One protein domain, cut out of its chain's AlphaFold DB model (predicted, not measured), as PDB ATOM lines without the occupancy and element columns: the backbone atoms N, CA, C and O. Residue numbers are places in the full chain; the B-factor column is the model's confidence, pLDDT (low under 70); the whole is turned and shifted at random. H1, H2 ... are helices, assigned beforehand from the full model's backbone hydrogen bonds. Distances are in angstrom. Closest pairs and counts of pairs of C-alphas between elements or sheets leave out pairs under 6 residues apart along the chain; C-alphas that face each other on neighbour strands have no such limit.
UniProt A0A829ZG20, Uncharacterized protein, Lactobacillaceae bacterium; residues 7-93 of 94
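Overview. This is residues 7 to 93 of the 94 residues of an uncharacterized protein of Lactobacillaceae bacterium (UniProt A0A829ZG20). Three helices, H1, H2 and H3, make a loose-angled up-and-down bundle, their centres in a triangle, and a low-confidence arm with the short H4 and then H5 leads off from it. The arm's residues 87 to 93 stick out free of the rest. The printed part has 87 residues with five named helices, H1 to H5 in order along the chain, and no named strand; the class is all helix. The whole is compact, with a radius of gyration of the C-alphas of 13.1 A and spans of 36 by 31 by 19 A.

Arrangement. H1, residues 7 to 28, and H2, residues 33 to 48, form a helical hairpin: they touch, closest at the C-alphas of Phe 18 and Asn 43, 6.2 A apart, and run opposite ways at a steep tilt of 41 degrees. H2 and H3, residues 57 to 71, form another, at a shallow tilt of 30 degrees; H2 touches H3 with residues 42 to 47 alone, and the closest C-alphas, of Ile 46 and Glu 57, are 6.3 A apart. H1 and H3 are close but not clearly touching, with the C-alphas of Ile 21 and Leu 65 7.7 A apart. H4, residues 77 to 80, is near H3, with the C-alphas of Trp 66 and Ile 78 closest at 7.4 A. H5, residues 82 to 91, is apart from H1, H2 and H3. Every O i to N i+4 pair is within hydrogen-bond range in H1, H2, H3 and H5; H4 is too short for such a pair.

Along the chain. H1 begins at C-alpha 7, (-19.027, 29.632, 6.682), and is 31.5 A long. H2 measures 23.1 A, H3 21.3 A and H5 14.7 A, ending at C-alpha 91, (-20.324, 2.405, 3.366).

Size, cuts and confidence. The C-alphas of Pro 7 and Asp 73 are the two farthest apart, 37.6 A. The printed part has no cut and no long link. Residues 50 to 56 and 73 to 93 have pLDDT under 70.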
ATOM      1  N   PRO A   7     -17.767  29.665   7.431       76.75
ATOM      2  CA  PRO A   7     -19.027  29.632   6.682       76.75
ATOM      3  C   PRO A   7     -19.139  28.455   5.703       76.75
ATOM      4  O   PRO A   7     -20.229  27.925   5.517       76.75
ATOM      5  N   GLN A   8     -18.042  28.017   5.082       79.38
ATOM      6  CA  GLN A   8     -18.060  26.854   4.193       79.38
ATOM      7  C   GLN A   8     -18.272  25.550   4.971       79.38
ATOM      8  O   GLN A   8     -19.028  24.697   4.512       79.38
ATOM      9  N   ALA A   9     -17.670  25.412   6.157       79.06
ATOM     10  CA  ALA A   9     -17.903  24.267   7.037       79.06
ATOM     11  C   ALA A   9     -19.374  24.195   7.484       79.06
ATOM     12  O   ALA A   9     -19.989  23.133   7.421       79.06
ATOM     13  N   PHE A  10     -19.965  25.342   7.832       80.88
ATOM     14  CA  PHE A  10     -21.383  25.437   8.186       80.88
ATOM     15  C   PHE A  10     -22.305  25.029   7.028       80.88
ATOM     16  O   PHE A  10     -23.206  24.213   7.207       80.88
ATOM     17  N   VAL A  11     -22.076  25.570   5.825       84.81
ATOM     18  CA  VAL A  11     -22.884  25.235   4.638       84.81
ATOM     19  C   VAL A  11     -22.735  23.761   4.268       84.81
ATOM     20  O   VAL A  11     -23.724  23.120   3.925       84.81
ATOM     21  N   SER A  12     -21.525  23.210   4.370       84.62
ATOM     22  CA  SER A  12     -21.278  21.791   4.118       84.62
ATOM     23  C   SER A  12     -22.045  20.904   5.098       84.62
ATOM     24  O   SER A  12     -22.717  19.973   4.662       84.62
ATOM     25  N   GLY A  13     -22.005  21.214   6.399       82.56
ATOM     26  CA  GLY A  13     -22.806  20.509   7.403       82.56
ATOM     27  C   GLY A  13     -24.302  20.607   7.097       82.56
ATOM     28  O   GLY A  13     -25.009  19.602   7.119       82.56
ATOM     29  N   PHE A  14     -24.762  21.801   6.699       86.50
ATOM     30  CA  PHE A  14     -26.154  22.050   6.316       86.50
ATOM     31  C   PHE A  14     -26.630  21.171   5.187       86.50
ATOM     32  O   PHE A  14     -27.659  20.512   5.330       86.50
ATOM     33  N   LEU A  15     -25.889  21.144   4.089       89.25
ATOM     34  CA  LEU A  15     -26.262  20.334   2.942       89.25
ATOM     35  C   LEU A  15     -26.269  18.846   3.290       89.25
ATOM     36  O   LEU A  15     -27.222  18.171   2.921       89.25
ATOM     37  N   ASN A  16     -25.293  18.377   4.068       86.38
ATOM     38  CA  ASN A  16     -25.171  16.964   4.410       86.38
ATOM     39  C   ASN A  16     -26.367  16.459   5.239       86.38
ATOM     40  O   ASN A  16     -27.040  15.489   4.889       86.38
ATOM     41  N   VAL A  17     -26.722  17.181   6.308       86.38
ATOM     42  CA  VAL A  17     -27.884  16.818   7.133       86.38
ATOM     43  C   VAL A  17     -29.197  17.011   6.367       86.38
ATOM     44  O   VAL A  17     -30.123  16.207   6.509       86.38
ATOM     45  N   PHE A  18     -29.291  18.044   5.523       89.19
ATOM     46  CA  PHE A  18     -30.488  18.272   4.712       89.19
ATOM     47  C   PHE A  18     -30.722  17.130   3.725       89.19
ATOM     48  O   PHE A  18     -31.843  16.636   3.609       89.19
ATOM     49  N   GLU A  19     -29.671  16.708   3.030       88.25
ATOM     50  CA  GLU A  19     -29.703  15.621   2.056       88.25
ATOM     51  C   GLU A  19     -30.188  14.322   2.700       88.25
ATOM     52  O   GLU A  19     -31.127  13.698   2.204       88.25
ATOM     53  N   LEU A  20     -29.653  13.986   3.872       87.00
ATOM     54  CA  LEU A  20     -30.054  12.822   4.657       87.00
ATOM     55  C   LEU A  20     -31.548  12.849   5.016       87.00
ATOM     56  O   LEU A  20     -32.257  11.853   4.828       87.00
ATOM     57  N   ILE A  21     -32.067  13.995   5.471       87.94
ATOM     58  CA  ILE A  21     -33.501  14.153   5.760       87.94
ATOM     59  C   ILE A  21     -34.329  13.985   4.477       87.94
ATOM     60  O   ILE A  21     -35.346  13.293   4.492       87.94
ATOM     61  N   ILE A  22     -33.901  14.557   3.351       88.69
ATOM     62  CA  ILE A  22     -34.621  14.446   2.075       88.69
ATOM     63  C   ILE A  22     -34.637  13.004   1.551       88.69
ATOM     64  O   ILE A  22     -35.699  12.530   1.138       88.69
ATOM     65  N   ILE A  23     -33.518  12.277   1.618       86.94
ATOM     66  CA  ILE A  23     -33.450  10.847   1.274       86.94
ATOM     67  C   ILE A  23     -34.422  10.056   2.155       86.94
ATOM     68  O   ILE A  23     -35.218   9.261   1.650       86.94
ATOM     69  N   TYR A  24     -34.445  10.330   3.460       84.75
ATOM     70  CA  TYR A  24     -35.394   9.701   4.372       84.75
ATOM     71  C   TYR A  24     -36.858   9.971   3.979       84.75
ATOM     72  O   TYR A  24     -37.697   9.063   3.978       84.75
ATOM     73  N   ARG A  25     -37.191  11.210   3.598       86.19
ATOM     74  CA  ARG A  25     -38.537  11.588   3.128       86.19
ATOM     75  C   ARG A  25     -38.906  10.918   1.810       86.19
ATOM     76  O   ARG A  25     -40.065  10.534   1.647       86.19
ATOM     77  N   LEU A  26     -37.949  10.755   0.896       85.06
ATOM     78  CA  LEU A  26     -38.132  10.018  -0.356       85.06
ATOM     79  C   LEU A  26     -38.467   8.551  -0.080       85.06
ATOM     80  O   LEU A  26     -39.463   8.048  -0.594       85.06
ATOM     81  N   VAL A  27     -37.694   7.892   0.788       82.31
ATOM     82  CA  VAL A  27     -37.898   6.482   1.156       82.31
ATOM     83  C   VAL A  27     -39.226   6.270   1.891       82.31
ATOM     84  O   VAL A  27     -39.910   5.273   1.668       82.31
ATOM     85  N   THR A  28     -39.628   7.212   2.747       79.62
ATOM     86  CA  THR A  28     -40.892   7.130   3.506       79.62
ATOM     87  C   THR A  28     -42.119   7.631   2.733       79.62
ATOM     88  O   THR A  28     -43.252   7.408   3.169       79.62
ATOM     89  N   GLY A  29     -41.927   8.287   1.582       81.00
ATOM     90  CA  GLY A  29     -42.997   8.826   0.741       81.00
ATOM     91  C   GLY A  29     -43.657  10.107   1.276       81.00
ATOM     92  O   GLY A  29     -44.796  10.397   0.914       81.00
ATOM     93  N   TYR A  30     -42.974  10.882   2.127       76.88
ATOM     94  CA  TYR A  30     -43.497  12.113   2.752       76.88
ATOM     95  C   TYR A  30     -42.939  13.395   2.132       76.88
ATOM     96  O   TYR A  30     -42.616  14.365   2.820       76.88
ATOM     97  N   LEU A  31     -42.854  13.426   0.807       80.12
ATOM     98  CA  LEU A  31     -42.335  14.580   0.089       80.12
ATOM     99  C   LEU A  31     -43.466  15.568  -0.218       80.12
ATOM    100  O   LEU A  31     -44.148  15.491  -1.236       80.12
ATOM    101  N   ASN A  32     -43.698  16.498   0.707       85.25
ATOM    102  CA  ASN A  32     -44.648  17.597   0.535       85.25
ATOM    103  C   ASN A  32     -43.945  18.929   0.806       85.25
ATOM    104  O   ASN A  32     -43.149  19.034   1.734       85.25
ATOM    105  N   ARG A  33     -44.298  19.981   0.062       83.69
ATOM    106  CA  ARG A  33     -43.751  21.335   0.234       83.69
ATOM    107  C   ARG A  33     -43.834  21.840   1.678       83.69
ATOM    108  O   ARG A  33     -42.902  22.480   2.151       83.69
ATOM    109  N   LYS A  34     -44.930  21.543   2.390       87.50
ATOM    110  CA  LYS A  34     -45.074  21.912   3.811       87.50
ATOM    111  C   LYS A  34     -44.083  21.165   4.709       87.50
ATOM    112  O   LYS A  34     -43.587  21.748   5.663       87.50
ATOM    113  N   ILE A  35     -43.808  19.899   4.401       86.38
ATOM    114  CA  ILE A  35     -42.891  19.043   5.164       86.38
ATOM    115  C   ILE A  35     -41.447  19.472   4.903       86.38
ATOM    116  O   ILE A  35     -40.726  19.714   5.857       86.38
ATOM    117  N   ILE A  36     -41.083  19.729   3.644       87.81
ATOM    118  CA  ILE A  36     -39.750  20.222   3.258       87.81
ATOM    119  C   ILE A  36     -39.405  21.537   3.970       87.81
ATOM    120  O   ILE A  36     -38.276  21.732   4.405       87.81
ATOM    121  N   LEU A  37     -40.376  22.444   4.121       88.62
ATOM    122  CA  LEU A  37     -40.157  23.701   4.841       88.62
ATOM    123  C   LEU A  37     -39.889  23.459   6.336       88.62
ATOM    124  O   LEU A  37     -39.037  24.122   6.923       88.62
ATOM    125  N   VAL A  38     -40.583  22.493   6.943       88.62
ATOM    126  CA  VAL A  38     -40.345  22.076   8.334       88.62
ATOM    127  C   VAL A  38     -38.991  21.376   8.475       88.62
ATOM    128  O   VAL A  38     -38.277  21.658   9.432       88.62
ATOM    129  N   ASP A  39     -38.619  20.521   7.522       89.56
ATOM    130  CA  ASP A  39     -37.319  19.841   7.466       89.56
ATOM    131  C   ASP A  39     -36.170  20.859   7.349       89.56
ATOM    132  O   ASP A  39     -35.168  20.748   8.048       89.56
ATOM    133  N   PHE A  40     -36.341  21.911   6.540       89.50
ATOM    134  CA  PHE A  40     -35.365  22.996   6.397       89.50
ATOM    135  C   PHE A  40     -35.146  23.763   7.710       89.50
ATOM    136  O   PHE A  40     -34.008  23.993   8.120       89.50
ATOM    137  N   LEU A  41     -36.233  24.127   8.401       89.69
ATOM    138  CA  LEU A  41     -36.177  24.780   9.714       89.69
ATOM    139  C   LEU A  41     -35.548  23.879  10.780       89.69
ATOM    140  O   LEU A  41     -34.725  24.345  11.564       89.69
ATOM    141  N   ALA A  42     -35.912  22.597  10.805       87.56
ATOM    142  CA  ALA A  42     -35.334  21.633  11.734       87.56
ATOM    143  C   ALA A  42     -33.830  21.470  11.500       87.56
ATOM    144  O   ALA A  42     -33.065  21.465  12.459       87.56
ATOM    145  N   ASN A  43     -33.402  21.420  10.239       88.56
ATOM    146  CA  ASN A  43     -31.996  21.308   9.890       88.56
ATOM    147  C   ASN A  43     -31.164  22.517  10.356       88.56
ATOM    148  O   ASN A  43     -30.077  22.352  10.905       88.56
ATOM    149  N   LEU A  44     -31.706  23.735  10.231       86.88
ATOM    150  CA  LEU A  44     -31.062  24.935  10.783       86.88
ATOM    151  C   LEU A  44     -30.852  24.830  12.299       86.88
ATOM    152  O   LEU A  44     -29.814  25.246  12.806       86.88
ATOM    153  N   VAL A  45     -31.818  24.266  13.027       85.00
ATOM    154  CA  VAL A  45     -31.685  24.047  14.473       85.00
ATOM    155  C   VAL A  45     -30.640  22.967  14.759       85.00
ATOM    156  O   VAL A  45     -29.761  23.184  15.588       85.00
ATOM    157  N   ILE A  46     -30.698  21.838  14.048       83.31
ATOM    158  CA  ILE A  46     -29.809  20.684  14.248       83.31
ATOM    159  C   ILE A  46     -28.339  21.046  14.048       83.31
ATOM    160  O   ILE A  46     -27.509  20.467  14.726       83.31
ATOM    161  N   ILE A  47     -28.011  21.998  13.176       80.06
ATOM    162  CA  ILE A  47     -26.620  22.401  12.900       80.06
ATOM    163  C   ILE A  47     -26.137  23.563  13.754       80.06
ATOM    164  O   ILE A  47     -24.935  23.739  13.939       80.06
ATOM    165  N   CYS A  48     -27.046  24.342  14.328       76.69
ATOM    166  CA  CYS A  48     -26.668  25.377  15.284       76.69
ATOM    167  C   CYS A  48     -26.365  24.810  16.683       76.69
ATOM    168  O   CYS A  48     -25.594  25.413  17.423       76.69
ATOM    169  N   VAL A  49     -26.946  23.666  17.060       70.75
ATOM    170  CA  VAL A  49     -26.732  23.016  18.375       70.75
ATOM    171  C   VAL A  49     -25.314  22.415  18.584       70.75
ATOM    172  O   VAL A  49     -24.731  22.648  19.640       70.75
ATOM    173  N   PRO A  50     -24.706  21.696  17.624       60.88
ATOM    174  CA  PRO A  50     -23.394  21.050  17.735       60.88
ATOM    175  C   PRO A  50     -22.223  22.027  17.752       60.88
ATOM    176  O   PRO A  50     -21.128  21.667  18.175       60.88
ATOM    177  N   VAL A  51     -22.451  23.281  17.343       57.44
ATOM    178  CA  VAL A  51     -21.485  24.376  17.521       57.44
ATOM    179  C   VAL A  51     -21.153  24.580  19.011       57.44
ATOM    180  O   VAL A  51     -20.102  25.128  19.329       57.44
ATOM    181  N   LEU A  52     -22.023  24.125  19.924       55.78
ATOM    182  CA  LEU A  52     -21.859  24.270  21.372       55.78
ATOM    183  C   LEU A  52     -21.276  23.023  22.057       55.78
ATOM    184  O   LEU A  52     -20.497  23.173  22.994       55.78
ATOM    185  N   GLU A  53     -21.608  21.813  21.599       53.78
ATOM    186  CA  GLU A  53     -21.119  20.555  22.180       53.78
ATOM    187  C   GLU A  53     -20.867  19.519  21.074       53.78
ATOM    188  O   GLU A  53     -21.766  19.146  20.317       53.78
ATOM    189  N   GLY A  54     -19.614  19.073  20.954       53.09
ATOM    190  CA  GLY A  54     -19.169  18.205  19.866       53.09
ATOM    191  C   GLY A  54     -19.960  16.894  19.764       53.09
ATOM    192  O   GLY A  54     -20.186  16.206  20.756       53.09
ATOM    193  N   SER A  55     -20.309  16.522  18.527       64.19
ATOM    194  CA  SER A  55     -20.880  15.223  18.127       64.19
ATOM    195  C   SER A  55     -22.347  14.931  18.509       64.19
ATOM    196  O   SER A  55     -22.767  13.772  18.466       64.19
ATOM    197  N   LEU A  56     -23.169  15.942  18.816       68.75
ATOM    198  CA  LEU A  56     -24.614  15.749  19.058       68.75
ATOM    199  C   LEU A  56     -25.497  15.788  17.796       68.75
ATOM    200  O   LEU A  56     -26.698  15.534  17.889       68.75
ATOM    201  N   GLU A  57     -24.924  16.039  16.616       70.38
ATOM    202  CA  GLU A  57     -25.645  16.077  15.330       70.38
ATOM    203  C   GLU A  57     -26.455  14.807  15.089       70.38
ATOM    204  O   GLU A  57     -27.665  14.847  14.870       70.38
ATOM    205  N   PHE A  58     -25.791  13.659  15.198       74.19
ATOM    206  CA  PHE A  58     -26.379  12.376  14.848       74.19
ATOM    207  C   PHE A  58     -27.548  11.967  15.768       74.19
ATOM    208  O   PHE A  58     -28.627  11.653  15.250       74.19
ATOM    209  N   PRO A  59     -27.427  12.034  17.113       80.62
ATOM    210  CA  PRO A  59     -28.562  11.817  18.007       80.62
ATOM    211  C   PRO A  59     -29.748  12.743  17.715       80.62
ATOM    212  O   PRO A  59     -30.894  12.296  17.741       80.62
ATOM    213  N   LEU A  60     -29.493  14.021  17.413       82.12
ATOM    214  CA  LEU A  60     -30.549  14.997  17.142       82.12
ATOM    215  C   LEU A  60     -31.300  14.681  15.848       82.12
ATOM    216  O   LEU A  60     -32.530  14.738  15.834       82.12
ATOM    217  N   ILE A  61     -30.586  14.281  14.793       84.12
ATOM    218  CA  ILE A  61     -31.187  13.830  13.532       84.12
ATOM    219  C   ILE A  61     -32.064  12.599  13.777       84.12
ATOM    220  O   ILE A  61     -33.218  12.568  13.344       84.12
ATOM    221  N   MET A  62     -31.564  11.604  14.521       82.00
ATOM    222  CA  MET A  62     -32.343  10.404  14.840       82.00
ATOM    223  C   MET A  62     -33.610  10.730  15.637       82.00
ATOM    224  O   MET A  62     -34.689  10.247  15.291       82.00
ATOM    225  N   ILE A  63     -33.505  11.568  16.674       84.19
ATOM    226  CA  ILE A  63     -34.653  12.003  17.481       84.19
ATOM    227  C   ILE A  63     -35.659  12.761  16.612       84.19
ATOM    228  O   ILE A  63     -36.864  12.532  16.725       84.19
ATOM    229  N   TYR A  64     -35.181  13.637  15.729       86.81
ATOM    230  CA  TYR A  64     -36.026  14.408  14.827       86.81
ATOM    231  C   TYR A  64     -36.835  13.512  13.881       86.81
ATOM    232  O   TYR A  64     -38.063  13.633  13.803       86.81
ATOM    233  N   LEU A  65     -36.168  12.581  13.194       84.50
ATOM    234  CA  LEU A  65     -36.822  11.644  12.281       84.50
ATOM    235  C   LEU A  65     -37.803  10.733  13.030       84.50
ATOM    236  O   LEU A  65     -38.929  10.531  12.574       84.50
ATOM    237  N   TRP A  66     -37.427  10.268  14.222       83.81
ATOM    238  CA  TRP A  66     -38.294   9.461  15.077       83.81
ATOM    239  C   TRP A  66     -39.552  10.214  15.540       83.81
ATOM    240  O   TRP A  66     -40.661   9.676  15.482       83.81
ATOM    241  N   LEU A  67     -39.412  11.475  15.967       83.31
ATOM    242  CA  LEU A  67     -40.545  12.330  16.335       83.31
ATOM    243  C   LEU A  67     -41.489  12.547  15.149       83.31
ATOM    244  O   LEU A  67     -42.712  12.538  15.320       83.31
ATOM    245  N   PHE A  68     -40.935  12.724  13.949       84.25
ATOM    246  CA  PHE A  68     -41.732  12.879  12.740       84.25
ATOM    247  C   PHE A  68     -42.552  11.623  12.432       84.25
ATOM    248  O   PHE A  68     -43.758  11.735  12.190       84.25
ATOM    249  N   ASP A  69     -41.922  10.448  12.471       80.25
ATOM    250  CA  ASP A  69     -42.587   9.161  12.253       80.25
ATOM    251  C   ASP A  69     -43.722   8.945  13.253       80.25
ATOM    252  O   ASP A  69     -44.829   8.567  12.869       80.25
ATOM    253  N   ARG A  70     -43.474   9.253  14.535       78.19
ATOM    254  CA  ARG A  70     -44.474   9.128  15.601       78.19
ATOM    255  C   ARG A  70     -45.682  10.033  15.370       78.19
ATOM    256  O   ARG A  70     -46.802   9.636  15.668       78.19
ATOM    257  N   LYS A  71     -45.476  11.234  14.826       81.44
ATOM    258  CA  LYS A  71     -46.567  12.163  14.490       81.44
ATOM    259  C   LYS A  71     -47.440  11.665  13.328       81.44
ATOM    260  O   LYS A  71     -48.597  12.063  13.244       81.44
ATOM    261  N   HIS A  72     -46.898  10.834  12.439       76.25
ATOM    262  CA  HIS A  72     -47.587  10.357  11.233       76.25
ATOM    263  C   HIS A  72     -47.968   8.866  11.295       76.25
ATOM    264  O   HIS A  72     -48.354   8.308  10.269       76.25
ATOM    265  N   ASP A  73     -47.883   8.250  12.483       66.31
ATOM    266  CA  ASP A  73     -48.370   6.899  12.812       66.31
ATOM    267  C   ASP A  73     -47.884   5.791  11.844       66.31
ATOM    268  O   ASP A  73     -48.627   4.904  11.421       66.31
ATOM    269  N   ARG A  74     -46.610   5.865  11.429       62.81
ATOM    270  CA  ARG A  74     -45.979   4.915  10.491       62.81
ATOM    271  C   ARG A  74     -45.069   3.916  11.203       62.81
ATOM    272  O   ARG A  74     -44.467   4.214  12.233       62.81
ATOM    273  N   GLN A  75     -44.913   2.738  10.585       55.62
ATOM    274  CA  GLN A  75     -43.880   1.767  10.945       55.62
ATOM    275  C   GLN A  75     -42.504   2.430  10.830       55.62
ATOM    276  O   GLN A  75     -42.036   2.725   9.731       55.62
ATOM    277  N   GLN A  76     -41.886   2.665  11.983       56.56
ATOM    278  CA  GLN A  76     -40.589   3.312  12.124       56.56
ATOM    279  C   GLN A  76     -39.536   2.535  11.329       56.56
ATOM    280  O   GLN A  76     -39.170   1.430  11.732       56.56
ATOM    281  N   ILE A  77     -39.012   3.088  10.229       56.66
ATOM    282  CA  ILE A  77     -37.904   2.453   9.485       56.66
ATOM    283  C   ILE A  77     -36.705   2.253  10.422       56.66
ATOM    284  O   ILE A  77     -36.056   1.208  10.390       56.66
ATOM    285  N   ILE A  78     -36.504   3.215  11.327       54.91
ATOM    286  CA  ILE A  78     -35.487   3.193  12.382       54.91
ATOM    287  C   ILE A  78     -35.620   1.948  13.277       54.91
ATOM    288  O   ILE A  78     -34.614   1.356  13.652       54.91
ATOM    289  N   TYR A  79     -36.845   1.516  13.586       50.44
ATOM    290  CA  TYR A  79     -37.097   0.366  14.465       50.44
ATOM    291  C   TYR A  79     -37.204  -0.954  13.696       50.44
ATOM    292  O   TYR A  79     -36.804  -2.000  14.197       50.44
ATOM    293  N   ASN A  80     -37.719  -0.915  12.464       50.75
ATOM    294  CA  ASN A  80     -37.953  -2.110  11.656       50.75
ATOM    295  C   ASN A  80     -36.692  -2.588  10.915       50.75
ATOM    296  O   ASN A  80     -36.584  -3.775  10.612       50.75
ATOM    297  N   LYS A  81     -35.748  -1.690  10.593       53.59
ATOM    298  CA  LYS A  81     -34.478  -2.016   9.918       53.59
ATOM    299  C   LYS A  81     -33.323  -1.093  10.356       53.59
ATOM    300  O   LYS A  81     -32.711  -0.450   9.500       53.59
ATOM    301  N   PRO A  82     -32.952  -1.060  11.651       53.31
ATOM    302  CA  PRO A  82     -31.807  -0.268  12.117       53.31
ATOM    303  C   PRO A  82     -30.506  -0.635  11.381       53.31
ATOM    304  O   PRO A  82     -29.691   0.231  11.087       53.31
ATOM    305  N   VAL A  83     -30.358  -1.908  10.989       53.06
ATOM    306  CA  VAL A  83     -29.206  -2.437  10.236       53.06
ATOM    307  C   VAL A  83     -29.046  -1.788   8.858       53.06
ATOM    308  O   VAL A  83     -27.922  -1.585   8.419       53.06
ATOM    309  N   VAL A  84     -30.141  -1.432   8.174       55.31
ATOM    310  CA  VAL A  84     -30.059  -0.785   6.850       55.31
ATOM    311  C   VAL A  84     -29.569   0.650   6.984       55.31
ATOM    312  O   VAL A  84     -28.767   1.088   6.170       55.31
ATOM    313  N   LEU A  85     -30.001   1.354   8.036       55.34
ATOM    314  CA  LEU A  85     -29.530   2.704   8.324       55.34
ATOM    315  C   LEU A  85     -28.031   2.675   8.664       55.34
ATOM    316  O   LEU A  85     -27.252   3.385   8.048       55.34
ATOM    317  N   VAL A  86     -27.616   1.786   9.573       59.31
ATOM    318  CA  VAL A  86     -26.209   1.639   9.984       59.31
ATOM    319  C   VAL A  86     -25.300   1.211   8.825       59.31
ATOM    320  O   VAL A  86     -24.208   1.755   8.698       59.31
ATOM    321  N   ASN A  87     -25.736   0.292   7.954       52.47
ATOM    322  CA  ASN A  87     -24.945  -0.108   6.783       52.47
ATOM    323  C   ASN A  87     -24.795   1.019   5.755       52.47
ATOM    324  O   ASN A  87     -23.707   1.176   5.214       52.47
ATOM    325  N   PHE A  88     -25.839   1.824   5.528       56.44
ATOM    326  CA  PHE A  88     -25.755   2.980   4.628       56.44
ATOM    327  C   PHE A  88     -24.717   4.006   5.122       56.44
ATOM    328  O   PHE A  88     -23.997   4.586   4.322       56.44
ATOM    329  N   PHE A  89     -24.581   4.170   6.444       53.25
ATOM    330  CA  PHE A  89     -23.587   5.066   7.052       53.25
ATOM    331  C   PHE A  89     -22.171   4.471   7.161       53.25
ATOM    332  O   PHE A  89     -21.198   5.224   7.225       53.25
ATOM    333  N   LEU A  90     -22.024   3.142   7.200       51.38
ATOM    334  CA  LEU A  90     -20.712   2.481   7.207       51.38
ATOM    335  C   LEU A  90     -20.066   2.446   5.818       51.38
ATOM    336  O   LEU A  90     -18.848   2.575   5.736       51.38
ATOM    337  N   GLU A  91     -20.848   2.322   4.741       48.47
ATOM    338  CA  GLU A  91     -20.324   2.405   3.366       48.47
ATOM    339  C   GLU A  91     -19.804   3.803   3.007       48.47
ATOM    340  O   GLU A  91     -18.899   3.918   2.190       48.47
ATOM    341  N   GLU A  92     -20.301   4.862   3.649       45.19
ATOM    342  CA  GLU A  92     -19.806   6.231   3.442       45.19
ATOM    343  C   GLU A  92     -18.454   6.501   4.144       45.19
ATOM    344  O   GLU A  92     -17.822   7.529   3.912       45.19
ATOM    345  N   ASN A  93     -17.983   5.571   4.989       41.75
ATOM    346  CA  ASN A  93     -16.746   5.682   5.773       41.75
ATOM    347  C   ASN A  93     -15.632   4.690   5.355       41.75
ATOM    348  O   ASN A  93     -14.666   4.528   6.109       41.75
TER     349      ASN A  93